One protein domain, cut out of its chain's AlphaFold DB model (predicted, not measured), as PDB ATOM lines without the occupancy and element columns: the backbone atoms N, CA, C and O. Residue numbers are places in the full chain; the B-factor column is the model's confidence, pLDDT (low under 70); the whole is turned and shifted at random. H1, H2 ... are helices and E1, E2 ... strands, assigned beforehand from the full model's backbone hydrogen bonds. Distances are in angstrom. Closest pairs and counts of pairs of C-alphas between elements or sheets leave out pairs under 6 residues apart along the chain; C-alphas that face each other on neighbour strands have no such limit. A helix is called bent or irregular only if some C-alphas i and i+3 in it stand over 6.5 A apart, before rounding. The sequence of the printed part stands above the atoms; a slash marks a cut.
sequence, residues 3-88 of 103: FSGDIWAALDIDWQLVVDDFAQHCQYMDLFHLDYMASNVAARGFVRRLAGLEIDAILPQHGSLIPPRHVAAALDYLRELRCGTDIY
ATOM      1  N   PHE A   3      10.609   7.736 -45.827       97.94
ATOM      2  CA  PHE A   3      10.343   7.331 -47.213       97.94
ATOM      3  C   PHE A   3       8.909   6.803 -47.304       97.94
ATOM      4  O   PHE A   3       8.567   5.856 -46.593       97.94
ATOM      5  N   SER A   4       8.065   7.444 -48.112       97.94
ATOM      6  CA  SER A   4       6.605   7.263 -48.056       97.94
ATOM      7  C   SER A   4       6.003   6.502 -49.240       97.94
ATOM      8  O   SER A   4       4.795   6.259 -49.241       97.94
ATOM      9  N   GLY A   5       6.813   6.092 -50.222       97.81
ATOM     10  CA  GLY A   5       6.297   5.513 -51.465       97.81
ATOM     11  C   GLY A   5       5.429   6.534 -52.205       97.81
ATOM     12  O   GLY A   5       5.794   7.704 -52.287       97.81
ATOM     13  N   ASP A   6       4.262   6.119 -52.686       98.12
ATOM     14  CA  ASP A   6       3.358   7.003 -53.437       98.12
ATOM     15  C   ASP A   6       2.557   7.973 -52.554       98.12
ATOM     16  O   ASP A   6       1.882   8.869 -53.057       98.12
ATOM     17  N   ILE A   7       2.624   7.834 -51.229       98.19
ATOM     18  CA  ILE A   7       1.961   8.772 -50.323       98.19
ATOM     19  C   ILE A   7       2.743  10.092 -50.346       98.19
ATOM     20  O   ILE A   7       3.954  10.093 -50.110       98.19
ATOM     21  N   TRP A   8       2.038  11.194 -50.621       98.25
ATOM     22  CA  TRP A   8       2.570  12.518 -50.984       98.25
ATOM     23  C   TRP A   8       3.282  12.597 -52.344       98.25
ATOM     24  O   TRP A   8       3.986  13.566 -52.610       98.25
ATOM     25  N   ALA A   9       3.086  11.616 -53.229       97.62
ATOM     26  CA  ALA A   9       3.412  11.782 -54.640       97.62
ATOM     27  C   ALA A   9       2.738  13.019 -55.263       97.62
ATOM     28  O   ALA A   9       1.538  13.248 -55.097       97.62
ATOM     29  N   ALA A  10       3.504  13.777 -56.043       96.31
ATOM     30  CA  ALA A  10       3.005  14.912 -56.811       96.31
ATOM     31  C   ALA A  10       3.341  14.746 -58.294       96.31
ATOM     32  O   ALA A  10       4.450  14.330 -58.646       96.31
ATOM     33  N   LEU A  11       2.386  15.095 -59.157       92.69
ATOM     34  CA  LEU A  11       2.592  15.182 -60.601       92.69
ATOM     35  C   LEU A  11       2.930  16.632 -60.946       92.69
ATOM     36  O   LEU A  11       2.038  17.446 -61.172       92.69
ATOM     37  N   ASP A  12       4.219  16.955 -60.937       80.81
ATOM     38  CA  ASP A  12       4.705  18.309 -61.202       80.81
ATOM     39  C   ASP A  12       5.354  18.401 -62.590       80.81
ATOM     40  O   ASP A  12       6.130  17.528 -62.987       80.81
ATOM     41  N   ILE A  13       5.019  19.458 -63.330       74.88
ATOM     42  CA  ILE A  13       5.602  19.765 -64.644       74.88
ATOM     43  C   ILE A  13       6.918  20.535 -64.468       74.88
ATOM     44  O   ILE A  13       7.827  20.363 -65.279       74.88
ATOM     45  N   ASP A  14       7.040  21.342 -63.409       76.00
ATOM     46  CA  ASP A  14       8.195  22.207 -63.148       76.00
ATOM     47  C   ASP A  14       8.862  21.802 -61.825       76.00
ATOM     48  O   ASP A  14       8.877  22.515 -60.820       76.00
ATOM     49  N   TRP A  15       9.363  20.565 -61.819       85.56
ATOM     50  CA  TRP A  15       9.857  19.908 -60.615       85.56
ATOM     51  C   TRP A  15      11.087  20.600 -60.015       85.56
ATOM     52  O   TRP A  15      12.081  20.878 -60.690       85.56
ATOM     53  N   GLN A  16      11.065  20.739 -58.690       92.19
ATOM     54  CA  GLN A  16      12.236  21.041 -57.868       92.19
ATOM     55  C   GLN A  16      12.510  19.907 -56.880       92.19
ATOM     56  O   GLN A  16      11.600  19.206 -56.448       92.19
ATOM     57  N   LEU A  17      13.764  19.742 -56.450       95.50
ATOM     58  CA  LEU A  17      14.112  18.684 -55.495       95.50
ATOM     59  C   LEU A  17      13.379  18.812 -54.154       95.50
ATOM     60  O   LEU A  17      13.012  17.800 -53.564       95.50
ATOM     61  N   VAL A  18      13.181  20.030 -53.655       97.12
ATOM     62  CA  VAL A  18      12.563  20.290 -52.351       97.12
ATOM     63  C   VAL A  18      11.409  21.255 -52.547       97.12
ATOM     64  O   VAL A  18      11.586  22.279 -53.198       97.12
ATOM     65  N   VAL A  19      10.258  20.949 -51.951       96.56
ATOM     66  CA  VAL A  19       9.084  21.825 -51.997       96.56
ATOM     67  C   VAL A  19       9.409  23.175 -51.369       96.56
ATOM     68  O   VAL A  19       9.877  23.232 -50.224       96.56
ATOM     69  N   ASP A  20       9.104  24.249 -52.093       94.81
ATOM     70  CA  ASP A  20       9.182  25.606 -51.563       94.81
ATOM     71  C   ASP A  20       7.815  26.120 -51.097       94.81
ATOM     72  O   ASP A  20       7.616  26.324 -49.894       94.81
ATOM     73  N   ASP A  21       6.849  26.204 -52.017       95.69
ATOM     74  CA  ASP A  21       5.448  26.530 -51.735       95.69
ATOM     75  C   ASP A  21       4.609  25.253 -51.594       95.69
ATOM     76  O   ASP A  21       4.292  24.565 -52.567       95.69
ATOM     77  N   PHE A  22       4.229  24.932 -50.357       97.06
ATOM     78  CA  PHE A  22       3.432  23.741 -50.079       97.06
ATOM     79  C   PHE A  22       1.969  23.872 -50.521       97.06
ATOM     80  O   PHE A  22       1.362  22.874 -50.896       97.06
ATOM     81  N   ALA A  23       1.400  25.081 -50.523       96.62
ATOM     82  CA  ALA A  23       0.011  25.285 -50.927       96.62
ATOM     83  C   ALA A  23      -0.162  25.041 -52.430       96.62
ATOM     84  O   ALA A  23      -1.114  24.379 -52.845       96.62
ATOM     85  N   GLN A  24       0.791  25.516 -53.236       95.62
ATOM     86  CA  GLN A  24       0.862  25.163 -54.652       95.62
ATOM     87  C   GLN A  24       1.106  23.660 -54.831       95.62
ATOM     88  O   GLN A  24       0.416  23.013 -55.616       95.62
ATOM     89  N   HIS A  25       2.032  23.081 -54.061       96.62
ATOM     90  CA  HIS A  25       2.364  21.660 -54.164       96.62
ATOM     91  C   HIS A  25       1.178  20.726 -53.872       96.62
ATOM     92  O   HIS A  25       1.051  19.687 -54.517       96.62
ATOM     93  N   CYS A  26       0.268  21.101 -52.965       97.31
ATOM     94  CA  CYS A  26      -0.979  20.362 -52.739       97.31
ATOM     95  C   CYS A  26      -1.802  20.190 -54.022       97.31
ATOM     96  O   CYS A  26      -2.343  19.112 -54.244       97.31
ATOM     97  N   GLN A  27      -1.829  21.192 -54.907       96.06
ATOM     98  CA  GLN A  27      -2.546  21.095 -56.183       96.06
ATOM     99  C   GLN A  27      -1.938  20.013 -57.085       96.06
ATOM    100  O   GLN A  27      -2.666  19.301 -57.768       96.06
ATOM    101  N   TYR A  28      -0.613  19.849 -57.059       96.44
ATOM    102  CA  TYR A  28       0.082  18.793 -57.802       96.44
ATOM    103  C   TYR A  28      -0.090  17.408 -57.171       96.44
ATOM    104  O   TYR A  28      -0.126  16.408 -57.890       96.44
ATOM    105  N   MET A  29      -0.214  17.330 -55.841       97.62
ATOM    106  CA  MET A  29      -0.570  16.086 -55.153       97.62
ATOM    107  C   MET A  29      -2.005  15.660 -55.472       97.62
ATOM    108  O   MET A  29      -2.239  14.472 -55.701       97.62
ATOM    109  N   ASP A  30      -2.941  16.608 -55.551       97.69
ATOM    110  CA  ASP A  30      -4.358  16.352 -55.831       97.69
ATOM    111  C   ASP A  30      -4.585  15.695 -57.197       97.69
ATOM    112  O   ASP A  30      -5.459  14.836 -57.312       97.69
ATOM    113  N   LEU A  31      -3.747  16.002 -58.197       96.25
ATOM    114  CA  LEU A  31      -3.774  15.354 -59.519       96.25
ATOM    115  C   LEU A  31      -3.603  13.825 -59.463       96.25
ATOM    116  O   LEU A  31      -3.910  13.139 -60.435       96.25
ATOM    117  N   PHE A  32      -3.091  13.292 -58.352       96.94
ATOM    118  CA  PHE A  32      -2.927  11.859 -58.119       96.94
ATOM    119  C   PHE A  32      -3.784  11.372 -56.944       96.94
ATOM    120  O   PHE A  32      -4.520  10.392 -57.057       96.94
ATOM    121  N   HIS A  33      -3.718  12.061 -55.807       98.38
ATOM    122  CA  HIS A  33      -4.272  11.590 -54.539       98.38
ATOM    123  C   HIS A  33      -5.793  11.514 -54.521       98.38
ATOM    124  O   HIS A  33      -6.323  10.616 -53.867       98.38
ATOM    125  N   LEU A  34      -6.495  12.406 -55.227       97.88
ATOM    126  CA  LEU A  34      -7.959  12.395 -55.254       97.88
ATOM    127  C   LEU A  34      -8.508  11.095 -55.854       97.88
ATOM    128  O   LEU A  34      -9.527  10.598 -55.376       97.88
ATOM    129  N   ASP A  35      -7.796  10.506 -56.817       96.94
ATOM    130  CA  ASP A  35      -8.245   9.318 -57.548       96.94
ATOM    131  C   ASP A  35      -7.584   8.021 -57.072       96.94
ATOM    132  O   ASP A  35      -8.230   6.973 -57.049       96.94
ATOM    133  N   TYR A  36      -6.309   8.070 -56.671       97.31
ATOM    134  CA  TYR A  36      -5.539   6.873 -56.317       97.31
ATOM    135  C   TYR A  36      -5.644   6.486 -54.840       97.31
ATOM    136  O   TYR A  36      -5.552   5.300 -54.507       97.31
ATOM    137  N   MET A  37      -5.828   7.446 -53.928       97.94
ATOM    138  CA  MET A  37      -6.015   7.102 -52.519       97.94
ATOM    139  C   MET A  37      -7.422   6.554 -52.293       97.94
ATOM    140  O   MET A  37      -8.416   7.166 -52.667       97.94
ATOM    141  N   ALA A  38      -7.508   5.410 -51.612       97.62
ATOM    142  CA  ALA A  38      -8.765   4.679 -51.475       97.62
ATOM    143  C   ALA A  38      -9.882   5.477 -50.773       97.62
ATOM    144  O   ALA A  38     -11.022   5.438 -51.225       97.62
ATOM    145  N   SER A  39      -9.575   6.157 -49.660       97.75
ATOM    146  CA  SER A  39     -10.520   6.973 -48.878       97.75
ATOM    147  C   SER A  39      -9.815   7.790 -47.789       97.75
ATOM    148  O   SER A  39      -8.718   7.433 -47.338       97.75
ATOM    149  N   ASN A  40     -10.479   8.823 -47.265       97.62
ATOM    150  CA  ASN A  40     -10.005   9.618 -46.131       97.62
ATOM    151  C   ASN A  40      -9.832   8.767 -44.866       97.62
ATOM    152  O   ASN A  40      -8.915   8.993 -44.077       97.62
ATOM    153  N   VAL A  41     -10.677   7.748 -44.657       97.12
ATOM    154  CA  VAL A  41     -10.542   6.843 -43.502       97.12
ATOM    155  C   VAL A  41      -9.199   6.109 -43.545       97.12
ATOM    156  O   VAL A  41      -8.534   5.998 -42.507       97.12
ATOM    157  N   ALA A  42      -8.774   5.658 -44.730       98.00
ATOM    158  CA  ALA A  42      -7.465   5.045 -44.932       98.00
ATOM    159  C   ALA A  42      -6.329   6.068 -44.756       98.00
ATOM    160  O   ALA A  42      -5.392   5.795 -44.002       98.00
ATOM    161  N   ALA A  43      -6.443   7.260 -45.354       98.38
ATOM    162  CA  ALA A  43      -5.447   8.331 -45.235       98.38
ATOM    163  C   ALA A  43      -5.223   8.759 -43.769       98.38
ATOM    164  O   ALA A  43      -4.100   8.734 -43.258       98.38
ATOM    165  N   ARG A  44      -6.301   9.015 -43.016       98.31
ATOM    166  CA  ARG A  44      -6.243   9.292 -41.567       98.31
ATOM    167  C   ARG A  44      -5.677   8.119 -40.776       98.31
ATOM    168  O   ARG A  44      -4.974   8.326 -39.787       98.31
ATOM    169  N   GLY A  45      -5.998   6.888 -41.173       98.31
ATOM    170  CA  GLY A  45      -5.438   5.673 -40.583       98.31
ATOM    171  C   GLY A  45      -3.922   5.599 -40.729       98.31
ATOM    172  O   GLY A  45      -3.237   5.297 -39.752       98.31
ATOM    173  N   PHE A  46      -3.405   5.940 -41.908       98.12
ATOM    174  CA  PHE A  46      -1.974   6.026 -42.165       98.12
ATOM    175  C   PHE A  46      -1.311   7.100 -41.294       98.12
ATOM    176  O   PHE A  46      -0.375   6.786 -40.562       98.12
ATOM    177  N   VAL A  47      -1.859   8.322 -41.252       98.31
ATOM    178  CA  VAL A  47      -1.333   9.406 -40.397       98.31
ATOM    179  C   VAL A  47      -1.305   9.010 -38.917       98.31
ATOM    180  O   VAL A  47      -0.334   9.301 -38.223       98.31
ATOM    181  N   ARG A  48      -2.328   8.301 -38.418       98.31
ATOM    182  CA  ARG A  48      -2.340   7.798 -37.032       98.31
ATOM    183  C   ARG A  48      -1.195   6.827 -36.742       98.31
ATOM    184  O   ARG A  48      -0.682   6.840 -35.630       98.31
ATOM    185  N   ARG A  49      -0.780   6.004 -37.711       97.50
ATOM    186  CA  ARG A  49       0.363   5.087 -37.541       97.50
ATOM    187  C   ARG A  49       1.704   5.813 -37.449       97.50
ATOM    188  O   ARG A  49       2.647   5.241 -36.918       97.50
ATOM    189  N   LEU A  50       1.781   7.046 -37.945       97.31
ATOM    190  CA  LEU A  50       2.975   7.887 -37.847       97.31
ATOM    191  C   LEU A  50       3.062   8.660 -36.520       97.31
ATOM    192  O   LEU A  50       4.056   9.339 -36.275       97.31
ATOM    193  N   ALA A  51       2.035   8.589 -35.666       95.38
ATOM    194  CA  ALA A  51       2.013   9.316 -34.403       95.38
ATOM    195  C   ALA A  51       3.184   8.901 -33.495       95.38
ATOM    196  O   ALA A  51       3.422   7.717 -33.271       95.38
ATOM    197  N   GLY A  52       3.896   9.894 -32.955       95.19
ATOM    198  CA  GLY A  52       5.055   9.685 -32.084       95.19
ATOM    199  C   GLY A  52       6.381   9.455 -32.815       95.19
ATOM    200  O   GLY A  52       7.408   9.338 -32.153       95.19
ATOM    201  N   LEU A  53       6.391   9.418 -34.152       96.88
ATOM    202  CA  LEU A  53       7.628   9.405 -34.929       96.88
ATOM    203  C   LEU A  53       8.130  10.834 -35.157       96.88
ATOM    204  O   LEU A  53       7.366  11.708 -35.566       96.88
ATOM    205  N   GLU A  54       9.429  11.054 -34.965       97.00
ATOM    206  CA  GLU A  54      10.080  12.291 -35.399       97.00
ATOM    207  C   GLU A  54      10.360  12.233 -36.908       97.00
ATOM    208  O   GLU A  54      11.097  11.375 -37.410       97.00
ATOM    209  N   ILE A  55       9.723  13.132 -37.662       98.00
ATOM    210  CA  ILE A  55       9.799  13.178 -39.125       98.00
ATOM    211  C   ILE A  55      10.414  14.512 -39.549       98.00
ATOM    212  O   ILE A  55       9.727  15.519 -39.664       98.00
ATOM    213  N   ASP A  56      11.713  14.500 -39.848       96.69
ATOM    214  CA  ASP A  56      12.424  15.712 -40.297       96.69
ATOM    215  C   ASP A  56      12.234  16.034 -41.783       96.69
ATOM    216  O   ASP A  56      12.680  17.072 -42.244       96.69
ATOM    217  N   ALA A  57      11.679  15.110 -42.565       98.19
ATOM    218  CA  ALA A  57      11.348  15.287 -43.980       98.19
ATOM    219  C   ALA A  57      10.546  14.075 -44.463       98.19
ATOM    220  O   ALA A  57      10.749  12.967 -43.946       98.19
ATOM    221  N   ILE A  58       9.717  14.276 -45.484       98.69
ATOM    222  CA  ILE A  58       9.001  13.213 -46.199       98.69
ATOM    223  C   ILE A  58       9.579  13.105 -47.611       98.69
ATOM    224  O   ILE A  58       9.815  14.110 -48.282       98.69
ATOM    225  N   LEU A  59       9.858  11.875 -48.022       98.31
ATOM    226  CA  LEU A  59      10.511  11.534 -49.273       98.31
ATOM    227  C   LEU A  59       9.568  10.614 -50.066       98.31
ATOM    228  O   LEU A  59       9.624   9.395 -49.869       98.31
ATOM    229  N   PRO A  60       8.679  11.173 -50.905       97.69
ATOM    230  CA  PRO A  60       7.827  10.375 -51.775       97.69
ATOM    231  C   PRO A  60       8.644   9.740 -52.909       97.69
ATOM    232  O   PRO A  60       9.736  10.193 -53.250       97.69
ATOM    233  N   GLN A  61       8.114   8.669 -53.498       97.31
ATOM    234  CA  GLN A  61       8.697   8.000 -54.665       97.31
ATOM    235  C   GLN A  61       8.615   8.876 -55.926       97.31
ATOM    236  O   GLN A  61       9.471   8.774 -56.805       97.31
ATOM    237  N   HIS A  62       7.606   9.745 -55.999       95.88
ATOM    238  CA  HIS A  62       7.361  10.660 -57.110       95.88
ATOM    239  C   HIS A  62       7.210  12.096 -56.596       95.88
ATOM    240  O   HIS A  62       6.624  12.318 -55.540       95.88
ATOM    241  N   GLY A  63       7.700  13.076 -57.354       94.56
ATOM    242  CA  GLY A  63       7.611  14.491 -56.987       94.56
ATOM    243  C   GLY A  63       8.762  14.977 -56.099       94.56
ATOM    244  O   GLY A  63       9.882  14.463 -56.154       94.56
ATOM    245  N   SER A  64       8.507  16.041 -55.344       96.56
ATOM    246  CA  SER A  64       9.515  16.765 -54.565       96.56
ATOM    247  C   SER A  64       9.583  16.283 -53.118       96.56
ATOM    248  O   SER A  64       8.605  15.806 -52.548       96.56
ATOM    249  N   LEU A  65      10.740  16.453 -52.481       97.31
ATOM    250  CA  LEU A  65      10.902  16.187 -51.053       97.31
ATOM    251  C   LEU A  65      10.146  17.248 -50.249       97.31
ATOM    252  O   LEU A  65      10.308  18.446 -50.491       97.31
ATOM    253  N   ILE A  66       9.401  16.829 -49.230       98.25
ATOM    254  CA  ILE A  66       8.727  17.754 -48.315       98.25
ATOM    255  C   ILE A  66       9.682  18.049 -47.146       98.25
ATOM    256  O   ILE A  66      10.000  17.142 -46.364       98.25
ATOM    257  N   PRO A  67      10.174  19.297 -47.017       98.31
ATOM    258  CA  PRO A  67      11.132  19.680 -45.983       98.31
ATOM    259  C   PRO A  67      10.479  19.751 -44.594       98.31
ATOM    260  O   PRO A  67       9.255  19.856 -44.501       98.31
ATOM    261  N   PRO A  68      11.273  19.803 -43.504       98.50
ATOM    262  CA  PRO A  68      10.744  19.772 -42.135       98.50
ATOM    263  C   PRO A  68       9.677  20.842 -41.862       98.50
ATOM    264  O   PRO A  68       8.679  20.564 -41.202       98.50
ATOM    265  N   ARG A  69       9.841  22.043 -42.440       98.38
ATOM    266  CA  ARG A  69       8.887  23.160 -42.310       98.38
ATOM    267  C   ARG A  69       7.471  22.845 -42.814       98.38
ATOM    268  O   ARG A  69       6.528  23.473 -42.352       98.38
ATOM    269  N   HIS A  70       7.330  21.868 -43.711       98.62
ATOM    270  CA  HIS A  70       6.065  21.489 -44.347       98.62
ATOM    271  C   HIS A  70       5.534  20.129 -43.881       98.62
ATOM    272  O   HIS A  70       4.435  19.743 -44.262       98.62
ATOM    273  N   VAL A  71       6.261  19.402 -43.025       98.50
ATOM    274  CA  VAL A  71       5.841  18.066 -42.560       98.50
ATOM    275  C   VAL A  71       4.497  18.119 -41.835       98.50
ATOM    276  O   VAL A  71       3.638  17.279 -42.086       98.50
ATOM    277  N   ALA A  72       4.284  19.113 -40.966       98.19
ATOM    278  CA  ALA A  72       3.010  19.265 -40.264       98.19
ATOM    279  C   ALA A  72       1.844  19.453 -41.250       98.19
ATOM    280  O   ALA A  72       0.873  18.699 -41.193       98.19
ATOM    281  N   ALA A  73       2.004  20.365 -42.215       98.62
ATOM    282  CA  ALA A  73       1.012  20.627 -43.255       98.62
ATOM    283  C   ALA A  73       0.760  19.401 -44.149       98.62
ATOM    284  O   ALA A  73      -0.372  19.139 -44.538       98.62
ATOM    285  N   ALA A  74       1.787  18.595 -44.427       98.56
ATOM    286  CA  ALA A  74       1.643  17.350 -45.176       98.56
ATOM    287  C   ALA A  74       0.839  16.286 -44.418       98.56
ATOM    288  O   ALA A  74       0.027  15.574 -45.013       98.56
ATOM    289  N   LEU A  75       1.012  16.185 -43.100       98.56
ATOM    290  CA  LEU A  75       0.165  15.317 -42.282       98.56
ATOM    291  C   LEU A  75      -1.281  15.826 -42.245       98.56
ATOM    292  O   LEU A  75      -2.198  15.008 -42.302       98.56
ATOM    293  N   ASP A  76      -1.487  17.144 -42.168       98.62
ATOM    294  CA  ASP A  76      -2.819  17.761 -42.217       98.62
ATOM    295  C   ASP A  76      -3.510  17.529 -43.564       98.62
ATOM    296  O   ASP A  76      -4.668  17.113 -43.576       98.62
ATOM    297  N   TYR A  77      -2.776  17.632 -44.676       98.69
ATOM    298  CA  TYR A  77      -3.270  17.292 -46.011       98.69
ATOM    299  C   TYR A  77      -3.937  15.908 -46.030       98.69
ATOM    300  O   TYR A  77      -5.111  15.796 -46.364       98.69
ATOM    301  N   LEU A  78      -3.256  14.853 -45.563       98.50
ATOM    302  CA  LEU A  78      -3.853  13.509 -45.517       98.50
ATOM    303  C   LEU A  78      -4.990  13.367 -44.495       98.50
ATOM    304  O   LEU A  78      -5.838  12.484 -44.642       98.50
ATOM    305  N   ARG A  79      -5.011  14.180 -43.429       98.38
ATOM    306  CA  ARG A  79      -6.120  14.157 -42.461       98.38
ATOM    307  C   ARG A  79      -7.408  14.680 -43.085       98.38
ATOM    308  O   ARG A  79      -8.476  14.162 -42.754       98.38
ATOM    309  N   GLU A  80      -7.297  15.661 -43.971       98.00
ATOM    310  CA  GLU A  80      -8.416  16.392 -44.568       98.00
ATOM    311  C   GLU A  80      -8.768  15.919 -45.987       98.00
ATOM    312  O   GLU A  80      -9.887  16.152 -46.446       98.00
ATOM    313  N   LEU A  81      -7.858  15.201 -46.653       98.12
ATOM    314  CA  LEU A  81      -8.007  14.709 -48.020       98.12
ATOM    315  C   LEU A  81      -9.277  13.869 -48.186       98.12
ATOM    316  O   LEU A  81      -9.351  12.743 -47.693       98.12
ATOM    317  N   ARG A  82     -10.253  14.389 -48.933       97.38
ATOM    318  CA  ARG A  82     -11.355  13.593 -49.486       97.38
ATOM    319  C   ARG A  82     -10.886  12.995 -50.802       97.38
ATOM    320  O   ARG A  82     -10.531  13.742 -51.702       97.38
ATOM    321  N   CYS A  83     -10.891  11.674 -50.912       97.75
ATOM    322  CA  CYS A  83     -10.356  10.961 -52.072       97.75
ATOM    323  C   CYS A  83     -11.090   9.637 -52.301       97.75
ATOM    324  O   CYS A  83     -11.801   9.148 -51.415       97.75
ATOM    325  N   GLY A  84     -10.902   9.054 -53.483       97.50
ATOM    326  CA  GLY A  84     -11.395   7.733 -53.847       97.50
ATOM    327  C   GLY A  84     -12.878   7.581 -53.538       97.50
ATOM    328  O   GLY A  84     -13.722   8.332 -54.035       97.50
ATOM    329  N   THR A  85     -13.218   6.632 -52.668       97.06
ATOM    330  CA  THR A  85     -14.619   6.323 -52.367       97.06
ATOM    331  C   THR A  85     -15.399   7.497 -51.780       97.06
ATOM    332  O   THR A  85     -16.614   7.537 -51.933       97.06
ATOM    333  N   ASP A  86     -14.738   8.477 -51.159       95.50
ATOM    334  CA  ASP A  86     -15.408   9.653 -50.586       95.50
ATOM    335  C   ASP A  86     -15.909  10.645 -51.643       95.50
ATOM    336  O   ASP A  86     -16.753  11.498 -51.339       95.50
ATOM    337  N   ILE A  87     -15.342  10.570 -52.850       95.88
ATOM    338  CA  ILE A  87     -15.716  11.371 -54.019       95.88
ATOM    339  C   ILE A  87     -16.686  10.572 -54.892       95.88
ATOM    340  O   ILE A  87     -17.740  11.083 -55.261       95.88
ATOM    341  N   TYR A  88     -16.345   9.315 -55.192       95.25
ATOM    342  CA  TYR A  88     -17.073   8.494 -56.163       95.25
ATOM    343  C   TYR A  88     -18.340   7.827 -55.612       95.25
ATOM    344  O   TYR A  88     -19.260   7.553 -56.380       95.25
TER     345      TYR A  88
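What this domain is: This is residues 3 to 88 of the 103 residues of an uncharacterized protein of delta proteobacterium MLMS-1 (UniProt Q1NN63). Three helices, H1, H2 and H3, stand in a loose triangle: H2 packs on the last part of H3, residues 75 to 80, H1 only just meets H3 with its residues 22 to 26, and H1 and H2 stay apart. A very small two-strand sheet, E1 beside E2, lies on one side of them, the short H4 lies far out beyond H1 and H2, and the long link of residues 6 to 21 runs from near the middle out to the rim. The printed part has 86 residues with four named helices and two named strands, in the order E1, H1, H2, E2, H3, H4; the sheet's order is E1, E2, parallel, and the class is mostly helix. The whole is compact, with a radius of gyration of the C-alphas of 12.0 A and spans of 33 by 32 by 20 A.

Where its parts are: E1 is residues 3 to 5, 6.1 A long, and its C-alpha 3 is at (10.343, 7.331, -47.213). H1 is residues 22 to 36, 20.1 A from first to last C-alpha, beginning at (3.432, 23.741, -50.079); it is irregular, but only just, with C-alphas 31 and 34 at 6.7 A. H2 is residues 40 to 49, 14.2 A long. E2 is residues 58 to 60, 6.4 A long. H3 is residues 68 to 80, 19.6 A long, and is irregular, with C-alphas 69 and 72 at 7.3 A. H4 is residues 85 to 88, 5.0 A long, ending at C-alpha 88 (-17.073, 8.494, -56.163).

How they stand to each other: E1 and E2 are parallel neighbours, 31 degrees between their directions; the C-alphas of Phe 3 and Leu 59 face each other at 4.7 A, and N 4 and O 59 are within hydrogen-bond range at 3.1 A. E1, H1 with H2, and E2 form a strand-helix-strand unit, two parallel neighbour strands with helices between them along the chain, and its crossover is right-handed. The closest C-alphas of E2 and H3 are those of Ile 58 and Val 71, 6.8 A apart. H1, with residues 22 to 26 alone, only just touches H3, with 3 pairs of C-alphas within 8 A; the closest are those of Phe 22 and His 70, 6.7 A. They run the same way at a steep tilt of 40 degrees. H2 touches H3, of which residues 75 to 80 alone take part; the closest C-alphas are those of Arg 44 and Arg 79, 4.9 A. These two run opposite ways at a steep tilt of 42 degrees. H1 and H2 are apart. H4 is close to H2 but not clearly touching, the closest C-alphas being those of Asn 40 and Asp 86, 7.0 A, and stands likewise to H1, with Leu 34 and Ile 87 at 7.9 A between C-alphas. Each O i to N i+4 pair of H2 is within hydrogen-bond range, against 7 of 11 in H1 and 7 of 9 in H3; H4 is too short for such a pair.

The domain as a whole: The two C-alphas farthest apart are those of Glu 54 and Tyr 88, 34.4 A. The printed part has no cut. The link from E1 to H1, 16 residues, is long; those from H1 to H2 and from H3 to H4 are tight. The mean pLDDT of the printed part is 96.4, and no printed residue is under 70.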